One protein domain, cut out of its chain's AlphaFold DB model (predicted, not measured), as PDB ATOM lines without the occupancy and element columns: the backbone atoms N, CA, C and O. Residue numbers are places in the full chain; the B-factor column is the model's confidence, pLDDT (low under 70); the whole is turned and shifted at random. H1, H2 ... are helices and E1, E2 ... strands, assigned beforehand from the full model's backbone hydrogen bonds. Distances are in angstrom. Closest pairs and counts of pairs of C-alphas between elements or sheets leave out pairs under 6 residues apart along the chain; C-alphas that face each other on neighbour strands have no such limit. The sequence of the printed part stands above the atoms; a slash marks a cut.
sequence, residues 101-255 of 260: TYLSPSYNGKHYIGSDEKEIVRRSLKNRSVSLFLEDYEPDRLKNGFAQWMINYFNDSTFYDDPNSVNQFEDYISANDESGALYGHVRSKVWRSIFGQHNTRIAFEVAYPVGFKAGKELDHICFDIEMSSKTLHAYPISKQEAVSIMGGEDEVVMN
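Overview. This is residues 101 to 255 of the 260 residues of an uncharacterized protein of Methylorubrum sp. Q1 (UniProt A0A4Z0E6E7). A strongly twisted sheet of four strands, E1 E7 E6 E3, makes the middle of an elongated body, with H2 crossing one face, H4 over the E3 edge of that face and H5 over the opposite face. At one end of the long axis a small sheet, E2 E4 E5, is covered on one face by H1; at the other end H3 and its links make an arm, apart from every other named element. The printed part has 155 residues, with six named helices and seven named strands in the order E1 H1 E2 H2 H3 H4 E3 E4 E5 E6 E7 H5 H6, and its class is mixed, helices and strands. The larger sheet is mixed and the smaller one, in the order E2 E4 E5, is antiparallel. The whole is only just compact, close to loose, with a radius of gyration of the C-alphas of 17.5 A and spans of 56 by 30 by 25 A.

Along the chain. Start with the larger sheet: find C-alpha 101 at (-52.083, -5.136, 38.154), where E1, residues 101 to 103, begins. Its other strands are E7, residues 231 to 237 and 18.7 A long, E6, residues 220 to 226 and 19.5 A, and E3, residues 199 to 205 and 20.6 A. Next find C-alpha 139 at (-50.384, 2.065, 35.368); from there H2 runs 23.8 A through residues 139 to 155. H4 is residues 186 to 196, 14.9 A, H5 residues 239 to 246, 10.4 A, and H6 residues 250 to 253, ending with C-alpha 253 at (-26.880, 1.935, 39.993). The small sheet has E2, residues 131 to 133, E4, residues 211 to 213, and E5, residues 216 to 218. H1 is residues 117 to 126, 14.2 A, and H3 residues 163 to 174, 17.7 A.

Arrangement. In the larger sheet look first at the hairpin E6 and E7, antiparallel at 154 degrees, where N 224 and O 233 are 2.8 A apart, within hydrogen-bond range. E3, an edge strand, is antiparallel to E6, with N 223 and O 202 at 2.8 A. E1, the other edge strand, is parallel to E7 at 35 degrees, with N 232 and O 101 at 2.9 A. H2 is on this sheet at a height of 9.3 A and runs across the strands, at 88 degrees to E3 on the local plane; its closest C-alphas to E3 are those of Trp 149 and Phe 204, 7.7 A apart. H4 is on the same face, over E3; the closest C-alphas are those of Ile 194 and Thr 200, 5.6 A apart. H5 is on the opposite face, slantwise to the strands, and C-alphas 203 and 242 are its closest to E3, at 5.2 A. H6 only grazes the sheet, and touches H5 only at the corner, with C-alphas 243 and 252 closest at 6.3 A. E5 runs on into E6 at 66 degrees. In the small sheet E4 and E5 are a hairpin, with N 218 and O 211 at 2.8 A, and E2 and E4 are antiparallel, with N 212 and O 132 at 2.8 A. H1 is over E4 at a height of 8.1 A over the sheet, and C-alphas 124 and 213 are closest at 5.2 A. Every O i to N i+4 pair is within hydrogen-bond range in H1, H2, H4 and H5; H3 has 4 of 8, and H6 is too short for such a pair.

Size, cuts and confidence. The C-alphas farthest apart are those of Lys 118 and Ser 174, at 56.6 A. The printed part has no cut, and the links E1 to H1 and H3 to H4 are long. The mean pLDDT of the printed part is 79.0; it is under 70 at residues 156 to 186, 188, 196 and 249 to 255 of this predicted model.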
ATOM      1  N   THR A 101     -51.373  -6.408  38.282       93.12
ATOM      2  CA  THR A 101     -52.083  -5.136  38.154       93.12
ATOM      3  C   THR A 101     -51.206  -4.022  38.717       93.12
ATOM      4  O   THR A 101     -50.829  -4.047  39.889       93.12
ATOM      5  N   TYR A 102     -50.888  -3.036  37.883       93.62
ATOM      6  CA  TYR A 102     -50.063  -1.890  38.254       93.62
ATOM      7  C   TYR A 102     -50.962  -0.796  38.819       93.62
ATOM      8  O   TYR A 102     -51.888  -0.341  38.150       93.62
ATOM      9  N   LEU A 103     -50.729  -0.405  40.070       95.12
ATOM     10  CA  LEU A 103     -51.575   0.561  40.761       95.12
ATOM     11  C   LEU A 103     -50.910   1.933  40.762       95.12
ATOM     12  O   LEU A 103     -49.767   2.069  41.202       95.12
ATOM     13  N   SER A 104     -51.646   2.949  40.306       94.62
ATOM     14  CA  SER A 104     -51.174   4.331  40.339       94.62
ATOM     15  C   SER A 104     -50.873   4.773  41.780       94.62
ATOM     16  O   SER A 104     -51.498   4.288  42.737       94.62
ATOM     17  N   PRO A 105     -49.949   5.727  41.974       93.50
ATOM     18  CA  PRO A 105     -49.705   6.345  43.275       93.50
ATOM     19  C   PRO A 105     -50.962   6.856  44.002       93.50
ATOM     20  O   PRO A 105     -51.031   6.824  45.241       93.50
ATOM     21  N   SER A 106     -51.963   7.313  43.245       92.31
ATOM     22  CA  SER A 106     -53.246   7.806  43.752       92.31
ATOM     23  C   SER A 106     -54.251   6.730  44.161       92.31
ATOM     24  O   SER A 106     -55.164   7.056  44.921       92.31
ATOM     25  N   TYR A 107     -54.087   5.464  43.752       90.25
ATOM     26  CA  TYR A 107     -55.103   4.406  43.901       90.25
ATOM     27  C   TYR A 107     -55.660   4.262  45.333       90.25
ATOM     28  O   TYR A 107     -56.857   4.079  45.523       90.25
ATOM     29  N   ASN A 108     -54.808   4.427  46.351       83.06
ATOM     30  CA  ASN A 108     -55.200   4.425  47.771       83.06
ATOM     31  C   ASN A 108     -54.979   5.784  48.469       83.06
ATOM     32  O   ASN A 108     -54.989   5.861  49.698       83.06
ATOM     33  N   GLY A 109     -54.700   6.849  47.710       81.88
ATOM     34  CA  GLY A 109     -54.453   8.206  48.219       81.88
ATOM     35  C   GLY A 109     -53.244   8.338  49.153       81.88
ATOM     36  O   GLY A 109     -53.141   9.313  49.898       81.88
ATOM     37  N   LYS A 110     -52.349   7.341  49.170       85.88
ATOM     38  CA  LYS A 110     -51.236   7.264  50.124       85.88
ATOM     39  C   LYS A 110     -49.981   7.966  49.616       85.88
ATOM     40  O   LYS A 110     -49.334   8.657  50.393       85.88
ATOM     41  N   HIS A 111     -49.636   7.766  48.346       91.56
ATOM     42  CA  HIS A 111     -48.346   8.178  47.788       91.56
ATOM     43  C   HIS A 111     -48.457   9.314  46.773       91.56
ATOM     44  O   HIS A 111     -47.444   9.737  46.233       91.56
ATOM     45  N   TYR A 112     -49.652   9.855  46.550       92.00
ATOM     46  CA  TYR A 112     -49.859  11.014  45.693       92.00
ATOM     47  C   TYR A 112     -50.925  11.939  46.265       92.00
ATOM     48  O   TYR A 112     -51.929  11.493  46.824       92.00
ATOM     49  N   ILE A 113     -50.687  13.239  46.108       87.00
ATOM     50  CA  ILE A 113     -51.662  14.294  46.353       87.00
ATOM     51  C   ILE A 113     -51.654  15.209  45.128       87.00
ATOM     52  O   ILE A 113     -50.595  15.673  44.720       87.00
ATOM     53  N   GLY A 114     -52.820  15.449  44.527       84.06
ATOM     54  CA  GLY A 114     -52.956  16.340  43.372       84.06
ATOM     55  C   GLY A 114     -52.752  17.802  43.760       84.06
ATOM     56  O   GLY A 114     -53.724  18.530  43.951       84.06
ATOM     57  N   SER A 115     -51.493  18.209  43.914       88.25
ATOM     58  CA  SER A 115     -51.076  19.525  44.400       88.25
ATOM     59  C   SER A 115     -49.763  19.964  43.750       88.25
ATOM     60  O   SER A 115     -49.074  19.166  43.122       88.25
ATOM     61  N   ASP A 116     -49.390  21.232  43.935       91.56
ATOM     62  CA  ASP A 116     -48.064  21.710  43.541       91.56
ATOM     63  C   ASP A 116     -46.937  21.124  44.418       91.56
ATOM     64  O   ASP A 116     -47.158  20.609  45.520       91.56
ATOM     65  N   GLU A 117     -45.700  21.239  43.932       92.19
ATOM     66  CA  GLU A 117     -44.504  20.748  44.621       92.19
ATOM     67  C   GLU A 117     -44.361  21.324  46.040       92.19
ATOM     68  O   GLU A 117     -44.020  20.603  46.977       92.19
ATOM     69  N   LYS A 118     -44.673  22.611  46.243       93.00
ATOM     70  CA  LYS A 118     -44.551  23.258  47.560       93.00
ATOM     71  C   LYS A 118     -45.471  22.605  48.585       93.00
ATOM     72  O   LYS A 118     -45.065  22.384  49.732       93.00
ATOM     73  N   GLU A 119     -46.697  22.283  48.193       92.75
ATOM     74  CA  GLU A 119     -47.648  21.572  49.037       92.75
ATOM     75  C   GLU A 119     -47.222  20.114  49.260       92.75
ATOM     76  O   GLU A 119     -47.333  19.631  50.391       92.75
ATOM     77  N   ILE A 120     -46.666  19.437  48.251       92.19
ATOM     78  CA  ILE A 120     -46.087  18.087  48.386       92.19
ATOM     79  C   ILE A 120     -44.951  18.081  49.417       92.19
ATOM     80  O   ILE A 120     -44.976  17.293  50.372       92.19
ATOM     81  N   VAL A 121     -44.005  19.016  49.318       93.00
ATOM     82  CA  VAL A 121     -42.907  19.186  50.283       93.00
ATOM     83  C   VAL A 121     -43.464  19.441  51.681       93.00
ATOM     84  O   VAL A 121     -43.111  18.736  52.633       93.00
ATOM     85  N   ARG A 122     -44.398  20.388  51.824       93.25
ATOM     86  CA  ARG A 122     -45.023  20.717  53.115       93.25
ATOM     87  C   ARG A 122     -45.734  19.511  53.736       93.25
ATOM     88  O   ARG A 122     -45.664  19.305  54.952       93.25
ATOM     89  N   ARG A 123     -46.420  18.702  52.929       91.44
ATOM     90  CA  ARG A 123     -47.140  17.501  53.378       91.44
ATOM     91  C   ARG A 123     -46.189  16.382  53.770       91.44
ATOM     92  O   ARG A 123     -46.386  15.801  54.839       91.44
ATOM     93  N   SER A 124     -45.134  16.153  52.994       92.00
ATOM     94  CA  SER A 124     -44.094  15.173  53.331       92.00
ATOM     95  C   SER A 124     -43.356  15.543  54.631       92.00
ATOM     96  O   SER A 124     -42.995  14.663  55.410       92.00
ATOM     97  N   LEU A 125     -43.194  16.840  54.933       92.06
ATOM     98  CA  LEU A 125     -42.655  17.324  56.213       92.06
ATOM     99  C   LEU A 125     -43.599  17.064  57.391       92.06
ATOM    100  O   LEU A 125     -43.138  16.733  58.489       92.06
ATOM    101  N   LYS A 126     -44.912  17.217  57.172       92.00
ATOM    102  CA  LYS A 126     -45.945  16.976  58.191       92.00
ATOM    103  C   LYS A 126     -46.087  15.487  58.511       92.00
ATOM    104  O   LYS A 126     -46.286  15.144  59.674       92.00
ATOM    105  N   ASN A 127     -45.984  14.618  57.507       88.12
ATOM    106  CA  ASN A 127     -46.067  13.169  57.666       88.12
ATOM    107  C   ASN A 127     -44.785  12.482  57.178       88.12
ATOM    108  O   ASN A 127     -44.720  11.955  56.072       88.12
ATOM    109  N   ARG A 128     -43.760  12.483  58.036       86.94
ATOM    110  CA  ARG A 128     -42.397  12.040  57.696       86.94
ATOM    111  C   ARG A 128     -42.274  10.561  57.306       86.94
ATOM    112  O   ARG A 128     -41.238  10.177  56.773       86.94
ATOM    113  N   SER A 129     -43.280   9.730  57.596       86.44
ATOM    114  CA  SER A 129     -43.277   8.301  57.254       86.44
ATOM    115  C   SER A 129     -43.795   8.009  55.846       86.44
ATOM    116  O   SER A 129     -43.564   6.913  55.340       86.44
ATOM    117  N   VAL A 130     -44.466   8.968  55.205       88.88
ATOM    118  CA  VAL A 130     -45.046   8.807  53.871       88.88
ATOM    119  C   VAL A 130     -44.175   9.523  52.849       88.88
ATOM    120  O   VAL A 130     -43.877  10.709  52.991       88.88
ATOM    121  N   SER A 131     -43.774   8.791  51.813       94.62
ATOM    122  CA  SER A 131     -43.221   9.373  50.597       94.62
ATOM    123  C   SER A 131     -44.341   9.734  49.630       94.62
ATOM    124  O   SER A 131     -45.303   8.978  49.474       94.62
ATOM    125  N   LEU A 132     -44.214  10.902  49.009       96.12
ATOM    126  CA  LEU A 132     -45.174  11.445  48.057       96.12
ATOM    127  C   LEU A 132     -44.495  11.629  46.705       96.12
ATOM    128  O   LEU A 132     -43.420  12.223  46.650       96.12
ATOM    129  N   PHE A 133     -45.123  11.144  45.643       96.25
ATOM    130  CA  PHE A 133     -44.720  11.430  44.276       96.25
ATOM    131  C   PHE A 133     -45.040  12.871  43.884       96.25
ATOM    132  O   PHE A 133     -45.988  13.475  44.392       96.25
ATOM    133  N   LEU A 134     -44.255  13.372  42.935       95.25
ATOM    134  CA  LEU A 134     -44.520  14.601  42.190       95.25
ATOM    135  C   LEU A 134     -45.640  14.427  41.158       95.25
ATOM    136  O   LEU A 134     -46.454  15.326  40.968       95.25
ATOM    137  N   GLU A 135     -45.698  13.259  40.525       93.25
ATOM    138  CA  GLU A 135     -46.646  12.926  39.464       93.25
ATOM    139  C   GLU A 135     -47.452  11.677  39.832       93.25
ATOM    140  O   GLU A 135     -46.956  10.771  40.503       93.25
ATOM    141  N   ASP A 136     -48.700  11.606  39.372       94.44
ATOM    142  CA  ASP A 136     -49.489  10.382  39.468       94.44
ATOM    143  C   ASP A 136     -49.179   9.508  38.258       94.44
ATOM    144  O   ASP A 136     -49.717   9.710  37.171       94.44
ATOM    145  N   TYR A 137     -48.232   8.585  38.409       93.00
ATOM    146  CA  TYR A 137     -47.862   7.705  37.309       93.00
ATOM    147  C   TYR A 137     -49.001   6.764  36.940       93.00
ATOM    148  O   TYR A 137     -49.455   5.954  37.751       93.00
ATOM    149  N   GLU A 138     -49.400   6.847  35.673       93.38
ATOM    150  CA  GLU A 138     -50.353   5.928  35.072       93.38
ATOM    151  C   GLU A 138     -49.839   4.477  35.148       93.38
ATOM    152  O   GLU A 138     -48.631   4.242  34.995       93.38
ATOM    153  N   PRO A 139     -50.734   3.485  35.327       93.12
ATOM    154  CA  PRO A 139     -50.384   2.065  35.368       93.12
ATOM    155  C   PRO A 139     -49.463   1.602  34.235       93.12
ATOM    156  O   PRO A 139     -48.508   0.870  34.485       93.12
ATOM    157  N   ASP A 140     -49.696   2.073  33.007       90.19
ATOM    158  CA  ASP A 140     -48.885   1.700  31.843       90.19
ATOM    159  C   ASP A 140     -47.446   2.222  31.940       90.19
ATOM    160  O   ASP A 140     -46.504   1.520  31.571       90.19
ATOM    161  N   ARG A 141     -47.241   3.422  32.505       89.50
ATOM    162  CA  ARG A 141     -45.892   3.949  32.759       89.50
ATOM    163  C   ARG A 141     -45.171   3.058  33.768       89.50
ATOM    164  O   ARG A 141     -44.034   2.673  33.523       89.50
ATOM    165  N   LEU A 142     -45.839   2.679  34.860       91.31
ATOM    166  CA  LEU A 142     -45.278   1.775  35.875       91.31
ATOM    167  C   LEU A 142     -44.952   0.391  35.299       91.31
ATOM    168  O   LEU A 142     -43.872  -0.135  35.566       91.31
ATOM    169  N   LYS A 143     -45.844  -0.164  34.468       89.12
ATOM    170  CA  LYS A 143     -45.619  -1.420  33.740       89.12
ATOM    171  C   LYS A 143     -44.362  -1.347  32.885       89.12
ATOM    172  O   LYS A 143     -43.500  -2.216  32.994       89.12
ATOM    173  N   ASN A 144     -44.225  -0.295  32.084       85.75
ATOM    174  CA  ASN A 144     -43.064  -0.114  31.217       85.75
ATOM    175  C   ASN A 144     -41.773   0.087  32.023       85.75
ATOM    176  O   ASN A 144     -40.731  -0.437  31.642       85.75
ATOM    177  N   GLY A 145     -41.825   0.777  33.166       86.31
ATOM    178  CA  GLY A 145     -40.676   0.884  34.072       86.31
ATOM    179  C   GLY A 145     -40.247  -0.444  34.656       86.31
ATOM    180  O   GLY A 145     -39.059  -0.743  34.666       86.31
ATOM    181  N   PHE A 146     -41.205  -1.254  35.103       87.50
ATOM    182  CA  PHE A 146     -40.924  -2.592  35.610       87.50
ATOM    183  C   PHE A 146     -40.323  -3.487  34.526       87.50
ATOM    184  O   PHE A 146     -39.315  -4.142  34.772       87.50
ATOM    185  N   ALA A 147     -40.883  -3.450  33.315       83.19
ATOM    186  CA  ALA A 147     -40.363  -4.172  32.158       83.19
ATOM    187  C   ALA A 147     -38.915  -3.775  31.833       83.19
ATOM    188  O   ALA A 147     -38.040  -4.629  31.730       83.19
ATOM    189  N   GLN A 148     -38.648  -2.473  31.730       81.00
ATOM    190  CA  GLN A 148     -37.314  -1.948  31.435       81.00
ATOM    191  C   GLN A 148     -36.317  -2.261  32.549       81.00
ATOM    192  O   GLN A 148     -35.167  -2.592  32.270       81.00
ATOM    193  N   TRP A 149     -36.753  -2.206  33.808       84.44
ATOM    194  CA  TRP A 149     -35.936  -2.635  34.935       84.44
ATOM    195  C   TRP A 149     -35.572  -4.120  34.830       84.44
ATOM    196  O   TRP A 149     -34.393  -4.451  34.908       84.44
ATOM    197  N   MET A 150     -36.550  -5.002  34.580       81.06
ATOM    198  CA  MET A 150     -36.307  -6.437  34.372       81.06
ATOM    199  C   MET A 150     -35.304  -6.663  33.233       81.06
ATOM    200  O   MET A 150     -34.346  -7.417  33.393       81.06
ATOM    201  N   ILE A 151     -35.490  -5.987  32.095       77.25
ATOM    202  CA  ILE A 151     -34.588  -6.105  30.946       77.25
ATOM    203  C   ILE A 151     -33.178  -5.664  31.339       77.25
ATOM    204  O   ILE A 151     -32.251  -6.454  31.219       77.25
ATOM    205  N   ASN A 152     -32.997  -4.453  31.863       78.00
ATOM    206  CA  ASN A 152     -31.665  -3.929  32.178       78.00
ATOM    207  C   ASN A 152     -30.950  -4.757  33.252       78.00
ATOM    208  O   ASN A 152     -29.769  -5.066  33.106       78.00
ATOM    209  N   TYR A 153     -31.675  -5.170  34.293       78.31
ATOM    210  CA  TYR A 153     -31.100  -5.906  35.411       78.31
ATOM    211  C   TYR A 153     -30.641  -7.316  35.016       78.31
ATOM    212  O   TYR A 153     -29.578  -7.772  35.442       78.31
ATOM    213  N   PHE A 154     -31.423  -8.014  34.184       75.06
ATOM    214  CA  PHE A 154     -31.117  -9.390  33.778       75.06
ATOM    215  C   PHE A 154     -30.312  -9.492  32.471       75.06
ATOM    216  O   PHE A 154     -29.702 -10.532  32.238       75.06
ATOM    217  N   ASN A 155     -30.264  -8.439  31.645       70.88
ATOM    218  CA  ASN A 155     -29.555  -8.415  30.356       70.88
ATOM    219  C   ASN A 155     -28.139  -7.817  30.414       70.88
ATOM    220  O   ASN A 155     -27.453  -7.776  29.396       70.88
ATOM    221  N   ASP A 156     -27.685  -7.320  31.563       65.56
ATOM    222  CA  ASP A 156     -26.333  -6.770  31.660       65.56
ATOM    223  C   ASP A 156     -25.275  -7.855  31.366       65.56
ATOM    224  O   ASP A 156     -25.163  -8.861  32.076       65.56
ATOM    225  N   SER A 157     -24.512  -7.607  30.294       53.03
ATOM    226  CA  SER A 157     -23.528  -8.493  29.667       53.03
ATOM    227  C   SER A 157     -22.401  -8.924  30.597       53.03
ATOM    228  O   SER A 157     -21.816  -9.981  30.377       53.03
ATOM    229  N   THR A 158     -22.135  -8.169  31.667       55.28
ATOM    230  CA  THR A 158     -21.159  -8.572  32.692       55.28
ATOM    231  C   THR A 158     -21.549  -9.874  33.392       55.28
ATOM    232  O   THR A 158     -20.676 -10.588  33.878       55.28
ATOM    233  N   PHE A 159     -22.842 -10.226  33.384       53.69
ATOM    234  CA  PHE A 159     -23.306 -11.536  33.820       53.69
ATOM    235  C   PHE A 159     -22.734 -12.636  32.931       53.69
ATOM    236  O   PHE A 159     -22.202 -13.592  33.465       53.69
ATOM    237  N   TYR A 160     -22.768 -12.497  31.605       50.84
ATOM    238  CA  TYR A 160     -22.329 -13.532  30.655       50.84
ATOM    239  C   TYR A 160     -20.810 -13.623  30.475       50.84
ATOM    240  O   TYR A 160     -20.316 -14.648  30.010       50.84
ATOM    241  N   ASP A 161     -20.078 -12.579  30.864       48.09
ATOM    242  CA  ASP A 161     -18.614 -12.563  30.831       48.09
ATOM    243  C   ASP A 161     -17.974 -13.315  32.019       48.09
ATOM    244  O   ASP A 161     -16.770 -13.583  31.992       48.09
ATOM    245  N   ASP A 162     -18.745 -13.694  33.051       50.88
ATOM    246  CA  ASP A 162     -18.273 -14.606  34.101       50.88
ATOM    247  C   ASP A 162     -18.340 -16.062  33.597       50.88
ATOM    248  O   ASP A 162     -19.426 -16.608  33.420       50.88
ATOM    249  N   PRO A 163     -17.214 -16.772  33.407       44.78
ATOM    250  CA  PRO A 163     -17.239 -18.182  33.014       44.78
ATOM    251  C   PRO A 163     -17.957 -19.102  34.025       44.78
ATOM    252  O   PRO A 163     -18.247 -20.253  33.699       44.78
ATOM    253  N   ASN A 164     -18.284 -18.622  35.233       44.84
ATOM    254  CA  ASN A 164     -19.137 -19.317  36.202       44.84
ATOM    255  C   ASN A 164     -20.641 -19.030  36.046       44.84
ATOM    256  O   ASN A 164     -21.431 -19.663  36.745       44.84
ATOM    257  N   SER A 165     -21.068 -18.096  35.193       44.19
ATOM    258  CA  SER A 165     -22.487 -17.779  34.963       44.19
ATOM    259  C   SER A 165     -23.102 -18.606  33.833       44.19
ATOM    260  O   SER A 165     -24.249 -19.027  33.943       44.19
ATOM    261  N   VAL A 166     -22.330 -18.920  32.787       39.78
ATOM    262  CA  VAL A 166     -22.770 -19.775  31.670       39.78
ATOM    263  C   VAL A 166     -23.044 -21.204  32.159       39.78
ATOM    264  O   VAL A 166     -24.026 -21.818  31.754       39.78
ATOM    265  N   ASN A 167     -22.265 -21.688  33.134       41.09
ATOM    266  CA  ASN A 167     -22.510 -22.974  33.798       41.09
ATOM    267  C   ASN A 167     -23.787 -22.979  34.665       41.09
ATOM    268  O   ASN A 167     -24.369 -24.036  34.886       41.09
ATOM    269  N   GLN A 168     -24.291 -21.813  35.094       49.53
ATOM    270  CA  GLN A 168     -25.520 -21.740  35.897       49.53
ATOM    271  C   GLN A 168     -26.787 -21.993  35.073       49.53
ATOM    272  O   GLN A 168     -27.808 -22.357  35.648       49.53
ATOM    273  N   PHE A 169     -26.737 -21.838  33.745       48.31
ATOM    274  CA  PHE A 169     -27.844 -22.179  32.844       48.31
ATOM    275  C   PHE A 169     -28.072 -23.700  32.794       48.31
ATOM    276  O   PHE A 169     -29.204 -24.172  32.925       48.31
ATOM    277  N   GLU A 170     -26.983 -24.470  32.704       46.41
ATOM    278  CA  GLU A 170     -27.013 -25.933  32.772       46.41
ATOM    279  C   GLU A 170     -27.340 -26.432  34.185       46.41
ATOM    280  O   GLU A 170     -28.109 -27.384  34.335       46.41
ATOM    281  N   ASP A 171     -26.829 -25.773  35.230       48.12
ATOM    282  CA  ASP A 171     -27.155 -26.098  36.625       48.12
ATOM    283  C   ASP A 171     -28.626 -25.795  36.961       48.12
ATOM    284  O   ASP A 171     -29.233 -26.529  37.741       48.12
ATOM    285  N   TYR A 172     -29.230 -24.768  36.341       50.22
ATOM    286  CA  TYR A 172     -30.626 -24.379  36.583       50.22
ATOM    287  C   TYR A 172     -31.634 -25.418  36.105       50.22
ATOM    288  O   TYR A 172     -32.646 -25.672  36.763       50.22
ATOM    289  N   ILE A 173     -31.341 -26.029  34.960       48.91
ATOM    290  CA  ILE A 173     -32.157 -27.076  34.352       48.91
ATOM    291  C   ILE A 173     -31.755 -28.437  34.954       48.91
ATOM    292  O   ILE A 173     -32.604 -29.227  35.335       48.91
ATOM    293  N   SER A 174     -30.475 -28.747  35.158       44.16
ATOM    294  CA  SER A 174     -30.047 -30.121  35.492       44.16
ATOM    295  C   SER A 174     -30.331 -30.623  36.920       44.16
ATOM    296  O   SER A 174     -30.302 -31.840  37.129       44.16
ATOM    297  N   ALA A 175     -30.635 -29.767  37.901       42.47
ATOM    298  CA  ALA A 175     -30.710 -30.191  39.303       42.47
ATOM    299  C   ALA A 175     -32.132 -30.191  39.907       42.47
ATOM    300  O   ALA A 175     -32.802 -29.166  40.038       42.47
ATOM    301  N   ASN A 176     -32.539 -31.364  40.409       45.69
ATOM    302  CA  ASN A 176     -33.501 -31.494  41.509       45.69
ATOM    303  C   ASN A 176     -32.909 -30.795  42.747       45.69
ATOM    304  O   ASN A 176     -32.226 -31.420  43.558       45.69
ATOM    305  N   ASP A 177     -33.098 -29.483  42.867       45.31
ATOM    306  CA  ASP A 177     -32.462 -28.695  43.920       45.31
ATOM    307  C   ASP A 177     -33.187 -28.826  45.269       45.31
ATOM    308  O   ASP A 177     -33.939 -27.947  45.693       45.31
ATOM    309  N   GLU A 178     -32.925 -29.924  45.979       43.34
ATOM    310  CA  GLU A 178     -33.238 -30.061  47.410       43.34
ATOM    311  C   GLU A 178     -32.337 -29.164  48.297       43.34
ATOM    312  O   GLU A 178     -32.583 -29.042  49.497       43.34
ATOM    313  N   SER A 179     -31.306 -28.508  47.736       43.38
ATOM    314  CA  SER A 179     -30.205 -27.869  48.484       43.38
ATOM    315  C   SER A 179     -30.136 -26.331  48.430       43.38
ATOM    316  O   SER A 179     -29.456 -25.722  49.254       43.38
ATOM    317  N   GLY A 180     -30.821 -25.678  47.490       43.50
ATOM    318  CA  GLY A 180     -30.756 -24.232  47.254       43.50
ATOM    319  C   GLY A 180     -29.491 -23.725  46.538       43.50
ATOM    320  O   GLY A 180     -29.357 -22.508  46.380       43.50
ATOM    321  N   ALA A 181     -28.558 -24.595  46.130       41.31
ATOM    322  CA  ALA A 181     -27.236 -24.211  45.602       41.31
ATOM    323  C   ALA A 181     -27.288 -23.539  44.214       41.31
ATOM    324  O   ALA A 181     -26.408 -22.764  43.847       41.31
ATOM    325  N   LEU A 182     -28.377 -23.785  43.493       46.84
ATOM    326  CA  LEU A 182     -28.663 -23.395  42.111       46.84
ATOM    327  C   LEU A 182     -28.906 -21.873  41.949       46.84
ATOM    328  O   LEU A 182     -28.898 -21.322  40.853       46.84
ATOM    329  N   TYR A 183     -29.037 -21.163  43.074       48.56
ATOM    330  CA  TYR A 183     -29.199 -19.709  43.160       48.56
ATOM    331  C   TYR A 183     -28.001 -19.043  43.845       48.56
ATOM    332  O   TYR A 183     -28.174 -18.153  44.678       48.56
ATOM    333  N   GLY A 184     -26.777 -19.490  43.560       48.44
ATOM    334  CA  GLY A 184     -25.566 -18.908  44.149       48.44
ATOM    335  C   GLY A 184     -25.401 -17.419  43.821       48.44
ATOM    336  O   GLY A 184     -25.061 -16.626  44.706       48.44
ATOM    337  N   HIS A 185     -25.724 -17.034  42.582       60.84
ATOM    338  CA  HIS A 185     -25.586 -15.668  42.085       60.84
ATOM    339  C   HIS A 185     -26.705 -14.737  42.579       60.84
ATOM    340  O   HIS A 185     -27.874 -15.123  42.672       60.84
ATOM    341  N   VAL A 186     -26.351 -13.483  42.878       66.88
ATOM    342  CA  VAL A 186     -27.269 -12.477  43.444       66.88
ATOM    343  C   VAL A 186     -28.494 -12.240  42.554       66.88
ATOM    344  O   VAL A 186     -29.620 -12.281  43.047       66.88
ATOM    345  N   ARG A 187     -28.306 -12.135  41.233       71.00
ATOM    346  CA  ARG A 187     -29.405 -11.934  40.271       71.00
ATOM    347  C   ARG A 187     -30.382 -13.105  40.232       71.00
ATOM    348  O   ARG A 187     -31.588 -12.888  40.256       71.00
ATOM    349  N   SER A 188     -29.892 -14.343  40.279       67.62
ATOM    350  CA  SER A 188     -30.750 -15.531  40.332       67.62
ATOM    351  C   SER A 188     -31.597 -15.547  41.611       67.62
ATOM    352  O   SER A 188     -32.767 -15.933  41.580       67.62
ATOM    353  N   LYS A 189     -31.056 -15.070  42.745       70.38
ATOM    354  CA  LYS A 189     -31.836 -14.898  43.986       70.38
ATOM    355  C   LYS A 189     -32.915 -13.829  43.841       70.38
ATOM    356  O   LYS A 189     -34.013 -14.035  44.353       70.38
ATOM    357  N   VAL A 190     -32.632 -12.724  43.148       74.75
ATOM    358  CA  VAL A 190     -33.628 -11.681  42.851       74.75
ATOM    359  C   VAL A 190     -34.724 -12.229  41.942       74.75
ATOM    360  O   VAL A 190     -35.893 -12.105  42.297       74.75
ATOM    361  N   TRP A 191     -34.371 -12.930  40.860       76.50
ATOM    362  CA  TRP A 191     -35.328 -13.635  39.998       76.50
ATOM    363  C   TRP A 191     -36.247 -14.530  40.841       76.50
ATOM    364  O   TRP A 191     -37.455 -14.310  40.917       76.50
ATOM    365  N   ARG A 192     -35.671 -15.457  41.619       72.06
ATOM    366  CA  ARG A 192     -36.439 -16.335  42.517       72.06
ATOM    367  C   ARG A 192     -37.288 -15.567  43.522       72.06
ATOM    368  O   ARG A 192     -38.371 -16.027  43.864       72.06
ATOM    369  N   SER A 193     -36.796 -14.446  44.038       73.81
ATOM    370  CA  SER A 193     -37.542 -13.625  44.984       73.81
ATOM    371  C   SER A 193     -38.825 -13.110  44.348       73.81
ATOM    372  O   SER A 193     -39.893 -13.284  44.929       73.81
ATOM    373  N   ILE A 194     -38.741 -12.560  43.135       76.50
ATOM    374  CA  ILE A 194     -39.901 -12.026  42.415       76.50
ATOM    375  C   ILE A 194     -40.917 -13.143  42.149       76.50
ATOM    376  O   ILE A 194     -42.095 -12.973  42.436       76.50
ATOM    377  N   PHE A 195     -40.483 -14.310  41.673       73.56
ATOM    378  CA  PHE A 195     -41.405 -15.389  41.290       73.56
ATOM    379  C   PHE A 195     -41.852 -16.300  42.446       73.56
ATOM    380  O   PHE A 195     -42.877 -16.976  42.362       73.56
ATOM    381  N   GLY A 196     -41.081 -16.359  43.530       67.31
ATOM    382  CA  GLY A 196     -41.257 -17.341  44.599       67.31
ATOM    383  C   GLY A 196     -41.770 -16.780  45.922       67.31
ATOM    384  O   GLY A 196     -42.263 -17.557  46.742       67.31
ATOM    385  N   GLN A 197     -41.651 -15.472  46.171       74.69
ATOM    386  CA  GLN A 197     -42.064 -14.870  47.441       74.69
ATOM    387  C   GLN A 197     -43.472 -14.276  47.365       74.69
ATOM    388  O   GLN A 197     -43.970 -13.896  46.310       74.69
ATOM    389  N   HIS A 198     -44.139 -14.208  48.522       78.56
ATOM    390  CA  HIS A 198     -45.451 -13.566  48.624       78.56
ATOM    391  C   HIS A 198     -45.368 -12.054  48.424       78.56
ATOM    392  O   HIS A 198     -46.272 -11.489  47.818       78.56
ATOM    393  N   ASN A 199     -44.300 -11.438  48.934       85.00
ATOM    394  CA  ASN A 199     -44.042 -10.011  48.843       85.00
ATOM    395  C   ASN A 199     -42.596  -9.801  48.421       85.00
ATOM    396  O   ASN A 199     -41.692 -10.303  49.090       85.00
ATOM    397  N   THR A 200     -42.395  -9.024  47.366       87.69
ATOM    398  CA  THR A 200     -41.067  -8.725  46.840       87.69
ATOM    399  C   THR A 200     -40.932  -7.236  46.638       87.69
ATOM    400  O   THR A 200     -41.814  -6.589  46.082       87.69
ATOM    401  N   ARG A 201     -39.797  -6.693  47.071       90.38
ATOM    402  CA  ARG A 201     -39.446  -5.300  46.832       90.38
ATOM    403  C   ARG A 201     -38.257  -5.224  45.908       90.38
ATOM    404  O   ARG A 201     -37.276  -5.934  46.106       90.38
ATOM    405  N   ILE A 202     -38.357  -4.328  44.946       90.38
ATOM    406  CA  ILE A 202     -37.273  -3.966  44.043       90.38
ATOM    407  C   ILE A 202     -37.154  -2.451  44.035       90.38
ATOM    408  O   ILE A 202     -38.145  -1.739  44.215       90.38
ATOM    409  N   ALA A 203     -35.940  -1.957  43.862       91.38
ATOM    410  CA  ALA A 203     -35.663  -0.538  43.865       91.38
ATOM    411  C   ALA A 203     -34.687  -0.175  42.754       91.38
ATOM    412  O   ALA A 203     -33.741  -0.914  42.485       91.38
ATOM    413  N   PHE A 204     -34.907   0.981  42.140       88.75
ATOM    414  CA  PHE A 204     -34.039   1.498  41.088       88.75
ATOM    415  C   PHE A 204     -33.974   3.023  41.123       88.75
ATOM    416  O   PHE A 204     -34.896   3.701  41.590       88.75
ATOM    417  N   GLU A 205     -32.840   3.538  40.662       90.06
ATOM    418  CA  GLU A 205     -32.592   4.961  40.457       90.06
ATOM    419  C   GLU A 205     -33.263   5.424  39.157       90.06
ATOM    420  O   GLU A 205     -33.263   4.709  38.153       90.06
ATOM    421  N   VAL A 206     -33.806   6.636  39.158       88.38
ATOM    422  CA  VAL A 206     -34.321   7.303  37.956       88.38
ATOM    423  C   VAL A 206     -33.515   8.568  37.649       88.38
ATOM    424  O   VAL A 206     -32.755   9.053  38.483       88.38
ATOM    425  N   ALA A 207     -33.660   9.119  36.442       86.31
ATOM    426  CA  ALA A 207     -32.844  10.254  36.001       86.31
ATOM    427  C   ALA A 207     -33.197  11.585  36.690       86.31
ATOM    428  O   ALA A 207     -32.340  12.466  36.800       86.31
ATOM    429  N   TYR A 208     -34.442  11.733  37.145       88.00
ATOM    430  CA  TYR A 208     -34.969  12.967  37.720       88.00
ATOM    431  C   TYR A 208     -35.658  12.715  39.062       88.00
ATOM    432  O   TYR A 208     -36.110  11.601  39.327       88.00
ATOM    433  N   PRO A 209     -35.796  13.749  39.906       93.62
ATOM    434  CA  PRO A 209     -36.572  13.653  41.132       93.62
ATOM    435  C   PRO A 209     -37.996  13.153  40.883       93.62
ATOM    436  O   PRO A 209     -38.717  13.682  40.041       93.62
ATOM    437  N   VAL A 210     -38.418  12.155  41.656       94.56
ATOM    438  CA  VAL A 210     -39.749  11.527  41.555       94.56
ATOM    439  C   VAL A 210     -40.673  11.931  42.686       94.56
ATOM    440  O   VAL A 210     -41.889  11.769  42.584       94.56
ATOM    441  N   GLY A 211     -40.129  12.432  43.794       95.69
ATOM    442  CA  GLY A 211     -40.934  12.695  44.972       95.69
ATOM    443  C   GLY A 211     -40.163  13.208  46.170       95.69
ATOM    444  O   GLY A 211     -38.984  13.539  46.096       95.69
ATOM    445  N   PHE A 212     -40.859  13.252  47.304       96.62
ATOM    446  CA  PHE A 212     -40.329  13.759  48.561       96.62
ATOM    447  C   PHE A 212     -40.698  12.867  49.746       96.62
ATOM    448  O   PHE A 212     -41.808  12.337  49.836       96.62
ATOM    449  N   LYS A 213     -39.792  12.770  50.723       95.69
ATOM    450  CA  LYS A 213     -40.040  12.164  52.044       95.69
ATOM    451  C   LYS A 213     -39.386  13.026  53.110       95.69
ATOM    452  O   LYS A 213     -38.200  13.336  53.028       95.69
ATOM    453  N   ALA A 214     -40.163  13.435  54.113       93.81
ATOM    454  CA  ALA A 214     -39.696  14.346  55.160       93.81
ATOM    455  C   ALA A 214     -39.039  15.636  54.609       93.81
ATOM    456  O   ALA A 214     -38.056  16.119  55.171       93.81
ATOM    457  N   GLY A 215     -39.573  16.180  53.509       92.25
ATOM    458  CA  GLY A 215     -39.067  17.380  52.834       92.25
ATOM    459  C   GLY A 215     -37.770  17.199  52.047       92.25
ATOM    460  O   GLY A 215     -37.251  18.182  51.531       92.25
ATOM    461  N   LYS A 216     -37.236  15.977  51.965       95.00
ATOM    462  CA  LYS A 216     -36.073  15.657  51.135       95.00
ATOM    463  C   LYS A 216     -36.527  15.103  49.800       95.00
ATOM    464  O   LYS A 216     -37.420  14.258  49.776       95.00
ATOM    465  N   GLU A 217     -35.889  15.587  48.748       96.00
ATOM    466  CA  GLU A 217     -36.037  15.097  47.385       96.00
ATOM    467  C   GLU A 217     -35.577  13.638  47.278       96.00
ATOM    468  O   GLU A 217     -34.643  13.224  47.974       96.00
ATOM    469  N   LEU A 218     -36.277  12.864  46.450       96.38
ATOM    470  CA  LEU A 218     -36.040  11.451  46.195       96.38
ATOM    471  C   LEU A 218     -35.984  11.197  44.689       96.38
ATOM    472  O   LEU A 218     -36.847  11.657  43.943       96.38
ATOM    473  N   ASP A 219     -35.006  10.405  44.284       94.75
ATOM    474  CA  ASP A 219     -34.634  10.030  42.913       94.75
ATOM    475  C   ASP A 219     -34.631   8.500  42.719       94.75
ATOM    476  O   ASP A 219     -34.111   7.979  41.737       94.75
ATOM    477  N   HIS A 220     -35.213   7.756  43.665       94.75
ATOM    478  CA  HIS A 220     -35.362   6.305  43.593       94.75
ATOM    479  C   HIS A 220     -36.826   5.906  43.753       94.75
ATOM    480  O   HIS A 220     -37.558   6.479  44.571       94.75
ATOM    481  N   ILE A 221     -37.235   4.874  43.020       94.69
ATOM    482  CA  ILE A 221     -38.562   4.264  43.115       94.69
ATOM    483  C   ILE A 221     -38.414   2.866  43.712       94.69
ATOM    484  O   ILE A 221     -37.536   2.104  43.315       94.69
ATOM    485  N   CYS A 222     -39.286   2.524  44.657       94.69
ATOM    486  CA  CYS A 222     -39.529   1.145  45.062       94.69
ATOM    487  C   CYS A 222     -40.755   0.621  44.323       94.69
ATOM    488  O   CYS A 222     -41.801   1.270  44.377       94.69
ATOM    489  N   PHE A 223     -40.666  -0.570  43.737       93.81
ATOM    490  CA  PHE A 223     -41.841  -1.384  43.452       93.81
ATOM    491  C   PHE A 223     -42.009  -2.438  44.539       93.81
ATOM    492  O   PHE A 223     -41.078  -3.172  44.861       93.81
ATOM    493  N   ASP A 224     -43.197  -2.463  45.126       93.12
ATOM    494  CA  ASP A 224     -43.625  -3.397  46.160       93.12
ATOM    495  C   ASP A 224     -44.685  -4.304  45.539       93.12
ATOM    496  O   ASP A 224     -45.776  -3.854  45.176       93.12
ATOM    497  N   ILE A 225     -44.304  -5.556  45.321       91.19
ATOM    498  CA  ILE A 225     -45.058  -6.538  44.556       91.19
ATOM    499  C   ILE A 225     -45.676  -7.522  45.538       91.19
ATOM    500  O   ILE A 225     -44.964  -8.284  46.187       91.19
ATOM    501  N   GLU A 226     -47.001  -7.532  45.616       90.31
ATOM    502  CA  GLU A 226     -47.754  -8.498  46.408       90.31
ATOM    503  C   GLU A 226     -48.293  -9.589  45.478       90.31
ATOM    504  O   GLU A 226     -49.286  -9.414  44.772       90.31
ATOM    505  N   MET A 227     -47.638 -10.748  45.468       83.00
ATOM    506  CA  MET A 227     -47.962 -11.852  44.558       83.00
ATOM    507  C   MET A 227     -49.275 -12.561  44.902       83.00
ATOM    508  O   MET A 227     -49.877 -13.207  44.040       83.00
ATOM    509  N   SER A 228     -49.742 -12.441  46.147       83.81
ATOM    510  CA  SER A 228     -51.029 -12.999  46.582       83.81
ATOM    511  C   SER A 228     -52.210 -12.266  45.936       83.81
ATOM    512  O   SER A 228     -53.135 -12.907  45.437       83.81
ATOM    513  N   SER A 229     -52.162 -10.931  45.917       87.12
ATOM    514  CA  SER A 229     -53.159 -10.056  45.285       87.12
ATOM    515  C   SER A 229     -52.832  -9.748  43.819       87.12
ATOM    516  O   SER A 229     -53.709  -9.295  43.086       87.12
ATOM    517  N   LYS A 230     -51.605 -10.059  43.374       89.94
ATOM    518  CA  LYS A 230     -51.052  -9.763  42.043       89.94
ATOM    519  C   LYS A 230     -51.062  -8.266  41.760       89.94
ATOM    520  O   LYS A 230     -51.441  -7.836  40.674       89.94
ATOM    521  N   THR A 231     -50.663  -7.467  42.741       92.25
ATOM    522  CA  THR A 231     -50.604  -6.009  42.607       92.25
ATOM    523  C   THR A 231     -49.187  -5.503  42.780       92.25
ATOM    524  O   THR A 231     -48.449  -6.004  43.627       92.25
ATOM    525  N   LEU A 232     -48.833  -4.477  42.015       93.25
ATOM    526  CA  LEU A 232     -47.592  -3.733  42.180       93.25
ATOM    527  C   LEU A 232     -47.921  -2.302  42.592       93.25
ATOM    528  O   LEU A 232     -48.641  -1.586  41.892       93.25
ATOM    529  N   HIS A 233     -47.363  -1.897  43.729       94.12
ATOM    530  CA  HIS A 233     -47.383  -0.521  44.203       94.12
ATOM    531  C   HIS A 233     -46.028   0.130  43.976       94.12
ATOM    532  O   HIS A 233     -44.994  -0.482  44.229       94.12
ATOM    533  N   ALA A 234     -46.034   1.395  43.570       94.38
ATOM    534  CA  ALA A 234     -44.828   2.200  43.504       94.38
ATOM    535  C   ALA A 234     -44.822   3.255  44.613       94.38
ATOM    536  O   ALA A 234     -45.878   3.780  44.977       94.38
ATOM    537  N   TYR A 235     -43.646   3.588  45.140       95.25
ATOM    538  CA  TYR A 235     -43.457   4.785  45.965       95.25
ATOM    539  C   TYR A 235     -42.004   5.278  45.938       95.25
ATOM    540  O   TYR A 235     -41.086   4.464  45.807       95.25
ATOM    541  N   PRO A 236     -41.764   6.595  46.097       95.94
ATOM    542  CA  PRO A 236     -40.413   7.129  46.162       95.94
ATOM    543  C   PRO A 236     -39.713   6.662  47.435       95.94
ATOM    544  O   PRO A 236     -40.328   6.616  48.511       95.94
ATOM    545  N   ILE A 237     -38.420   6.377  47.345       95.94
ATOM    546  CA  ILE A 237     -37.580   5.993  48.482       95.94
ATOM    547  C   ILE A 237     -36.240   6.722  48.452       95.94
ATOM    548  O   ILE A 237     -35.872   7.338  47.458       95.94
ATOM    549  N   SER A 238     -35.507   6.689  49.566       94.62
ATOM    550  CA  SER A 238     -34.139   7.216  49.596       94.62
ATOM    551  C   SER A 238     -33.158   6.217  48.991       94.62
ATOM    552  O   SER A 238     -33.386   5.009  49.059       94.62
ATOM    553  N   LYS A 239     -32.005   6.709  48.522       93.69
ATOM    554  CA  LYS A 239     -30.883   5.850  48.114       93.69
ATOM    555  C   LYS A 239     -30.539   4.796  49.176       93.69
ATOM    556  O   LYS A 239     -30.359   3.631  48.860       93.69
ATOM    557  N   GLN A 240     -30.495   5.179  50.455       93.50
ATOM    558  CA  GLN A 240     -30.187   4.242  51.543       93.50
ATOM    559  C   GLN A 240     -31.219   3.106  51.654       93.50
ATOM    560  O   GLN A 240     -30.852   1.961  51.902       93.50
ATOM    561  N   GLU A 241     -32.505   3.419  51.477       93.62
ATOM    562  CA  GLU A 241     -33.574   2.419  51.468       93.62
ATOM    563  C   GLU A 241     -33.464   1.521  50.226       93.62
ATOM    564  O   GLU A 241     -33.580   0.306  50.357       93.62
ATOM    565  N   ALA A 242     -33.127   2.087  49.061       91.81
ATOM    566  CA  ALA A 242     -32.906   1.332  47.825       91.81
ATOM    567  C   ALA A 242     -31.758   0.322  47.968       91.81
ATOM    568  O   ALA A 242     -31.937  -0.861  47.690       91.81
ATOM    569  N   VAL A 243     -30.613   0.759  48.500       89.69
ATOM    570  CA  VAL A 243     -29.445  -0.097  48.775       89.69
ATOM    571  C   VAL A 243     -29.794  -1.214  49.757       89.69
ATOM    572  O   VAL A 243     -29.380  -2.356  49.571       89.69
ATOM    573  N   SER A 244     -30.592  -0.914  50.786       88.00
ATOM    574  CA  SER A 244     -31.040  -1.925  51.748       88.00
ATOM    575  C   SER A 244     -31.985  -2.956  51.130       88.00
ATOM    576  O   SER A 244     -31.979  -4.099  51.580       88.00
ATOM    577  N   ILE A 245     -32.815  -2.561  50.161       86.19
ATOM    578  CA  ILE A 245     -33.736  -3.463  49.456       86.19
ATOM    579  C   ILE A 245     -32.959  -4.361  48.490       86.19
ATOM    580  O   ILE A 245     -33.171  -5.569  48.483       86.19
ATOM    581  N   MET A 246     -32.049  -3.774  47.710       83.12
ATOM    582  CA  MET A 246     -31.315  -4.480  46.655       83.12
ATOM    583  C   MET A 246     -30.098  -5.263  47.165       83.12
ATOM    584  O   MET A 246     -29.577  -6.114  46.454       83.12
ATOM    585  N   GLY A 247     -29.649  -5.014  48.400       76.94
ATOM    586  CA  GLY A 247     -28.544  -5.749  49.021       76.94
ATOM    587  C   GLY A 247     -27.140  -5.245  48.658       76.94
ATOM    588  O   GLY A 247     -26.171  -5.939  48.957       76.94
ATOM    589  N   GLY A 248     -27.008  -4.054  48.061       72.88
ATOM    590  CA  GLY A 248     -25.724  -3.441  47.687       72.88
ATOM    591  C   GLY A 248     -25.889  -2.169  46.842       72.88
ATOM    592  O   GLY A 248     -26.959  -1.938  46.290       72.88
ATOM    593  N   GLU A 249     -24.855  -1.317  46.763       65.50
ATOM    594  CA  GLU A 249     -24.892  -0.093  45.932       65.50
ATOM    595  C   GLU A 249     -24.832  -0.399  44.430       65.50
ATOM    596  O   GLU A 249     -25.567   0.219  43.658       65.50
ATOM    597  N   ASP A 250     -24.028  -1.383  44.026       64.81
ATOM    598  CA  ASP A 250     -23.847  -1.753  42.615       64.81
ATOM    599  C   ASP A 250     -25.159  -2.255  41.983       64.81
ATOM    600  O   ASP A 250     -25.478  -1.934  40.840       64.81
ATOM    601  N   GLU A 251     -25.996  -2.938  42.770       66.44
ATOM    602  CA  GLU A 251     -27.304  -3.459  42.348       66.44
ATOM    603  C   GLU A 251     -28.361  -2.361  42.124       66.44
ATOM    604  O   GLU A 251     -29.369  -2.595  41.461       66.44
ATOM    605  N   VAL A 252     -28.155  -1.156  42.666       58.66
ATOM    606  CA  VAL A 252     -29.079  -0.016  42.507       58.66
ATOM    607  C   VAL A 252     -28.713   0.827  41.280       58.66
ATOM    608  O   VAL A 252     -29.606   1.289  40.571       58.66
ATOM    609  N   VAL A 253     -27.412   1.009  41.016       54.28
ATOM    610  CA  VAL A 253     -26.880   1.935  39.993       54.28
ATOM    611  C   VAL A 253     -26.878   1.331  38.584       54.28
ATOM    612  O   VAL A 253     -27.025   2.070  37.609       54.28
ATOM    613  N   MET A 254     -26.796   0.001  38.449       51.12
ATOM    614  CA  MET A 254     -26.871  -0.696  37.148       51.12
ATOM    615  C   MET A 254     -28.227  -0.540  36.426       51.12
ATOM    616  O   MET A 254     -28.393  -1.007  35.305       51.12
ATOM    617  N   ASN A 255     -29.189   0.152  37.042       53.47
ATOM    618  CA  ASN A 255     -30.600   0.112  36.681       53.47
ATOM    619  C   ASN A 255     -31.190   1.453  36.236       53.47
ATOM    620  O   ASN A 255     -32.399   1.613  36.351       53.47
TER     621      ASN A 255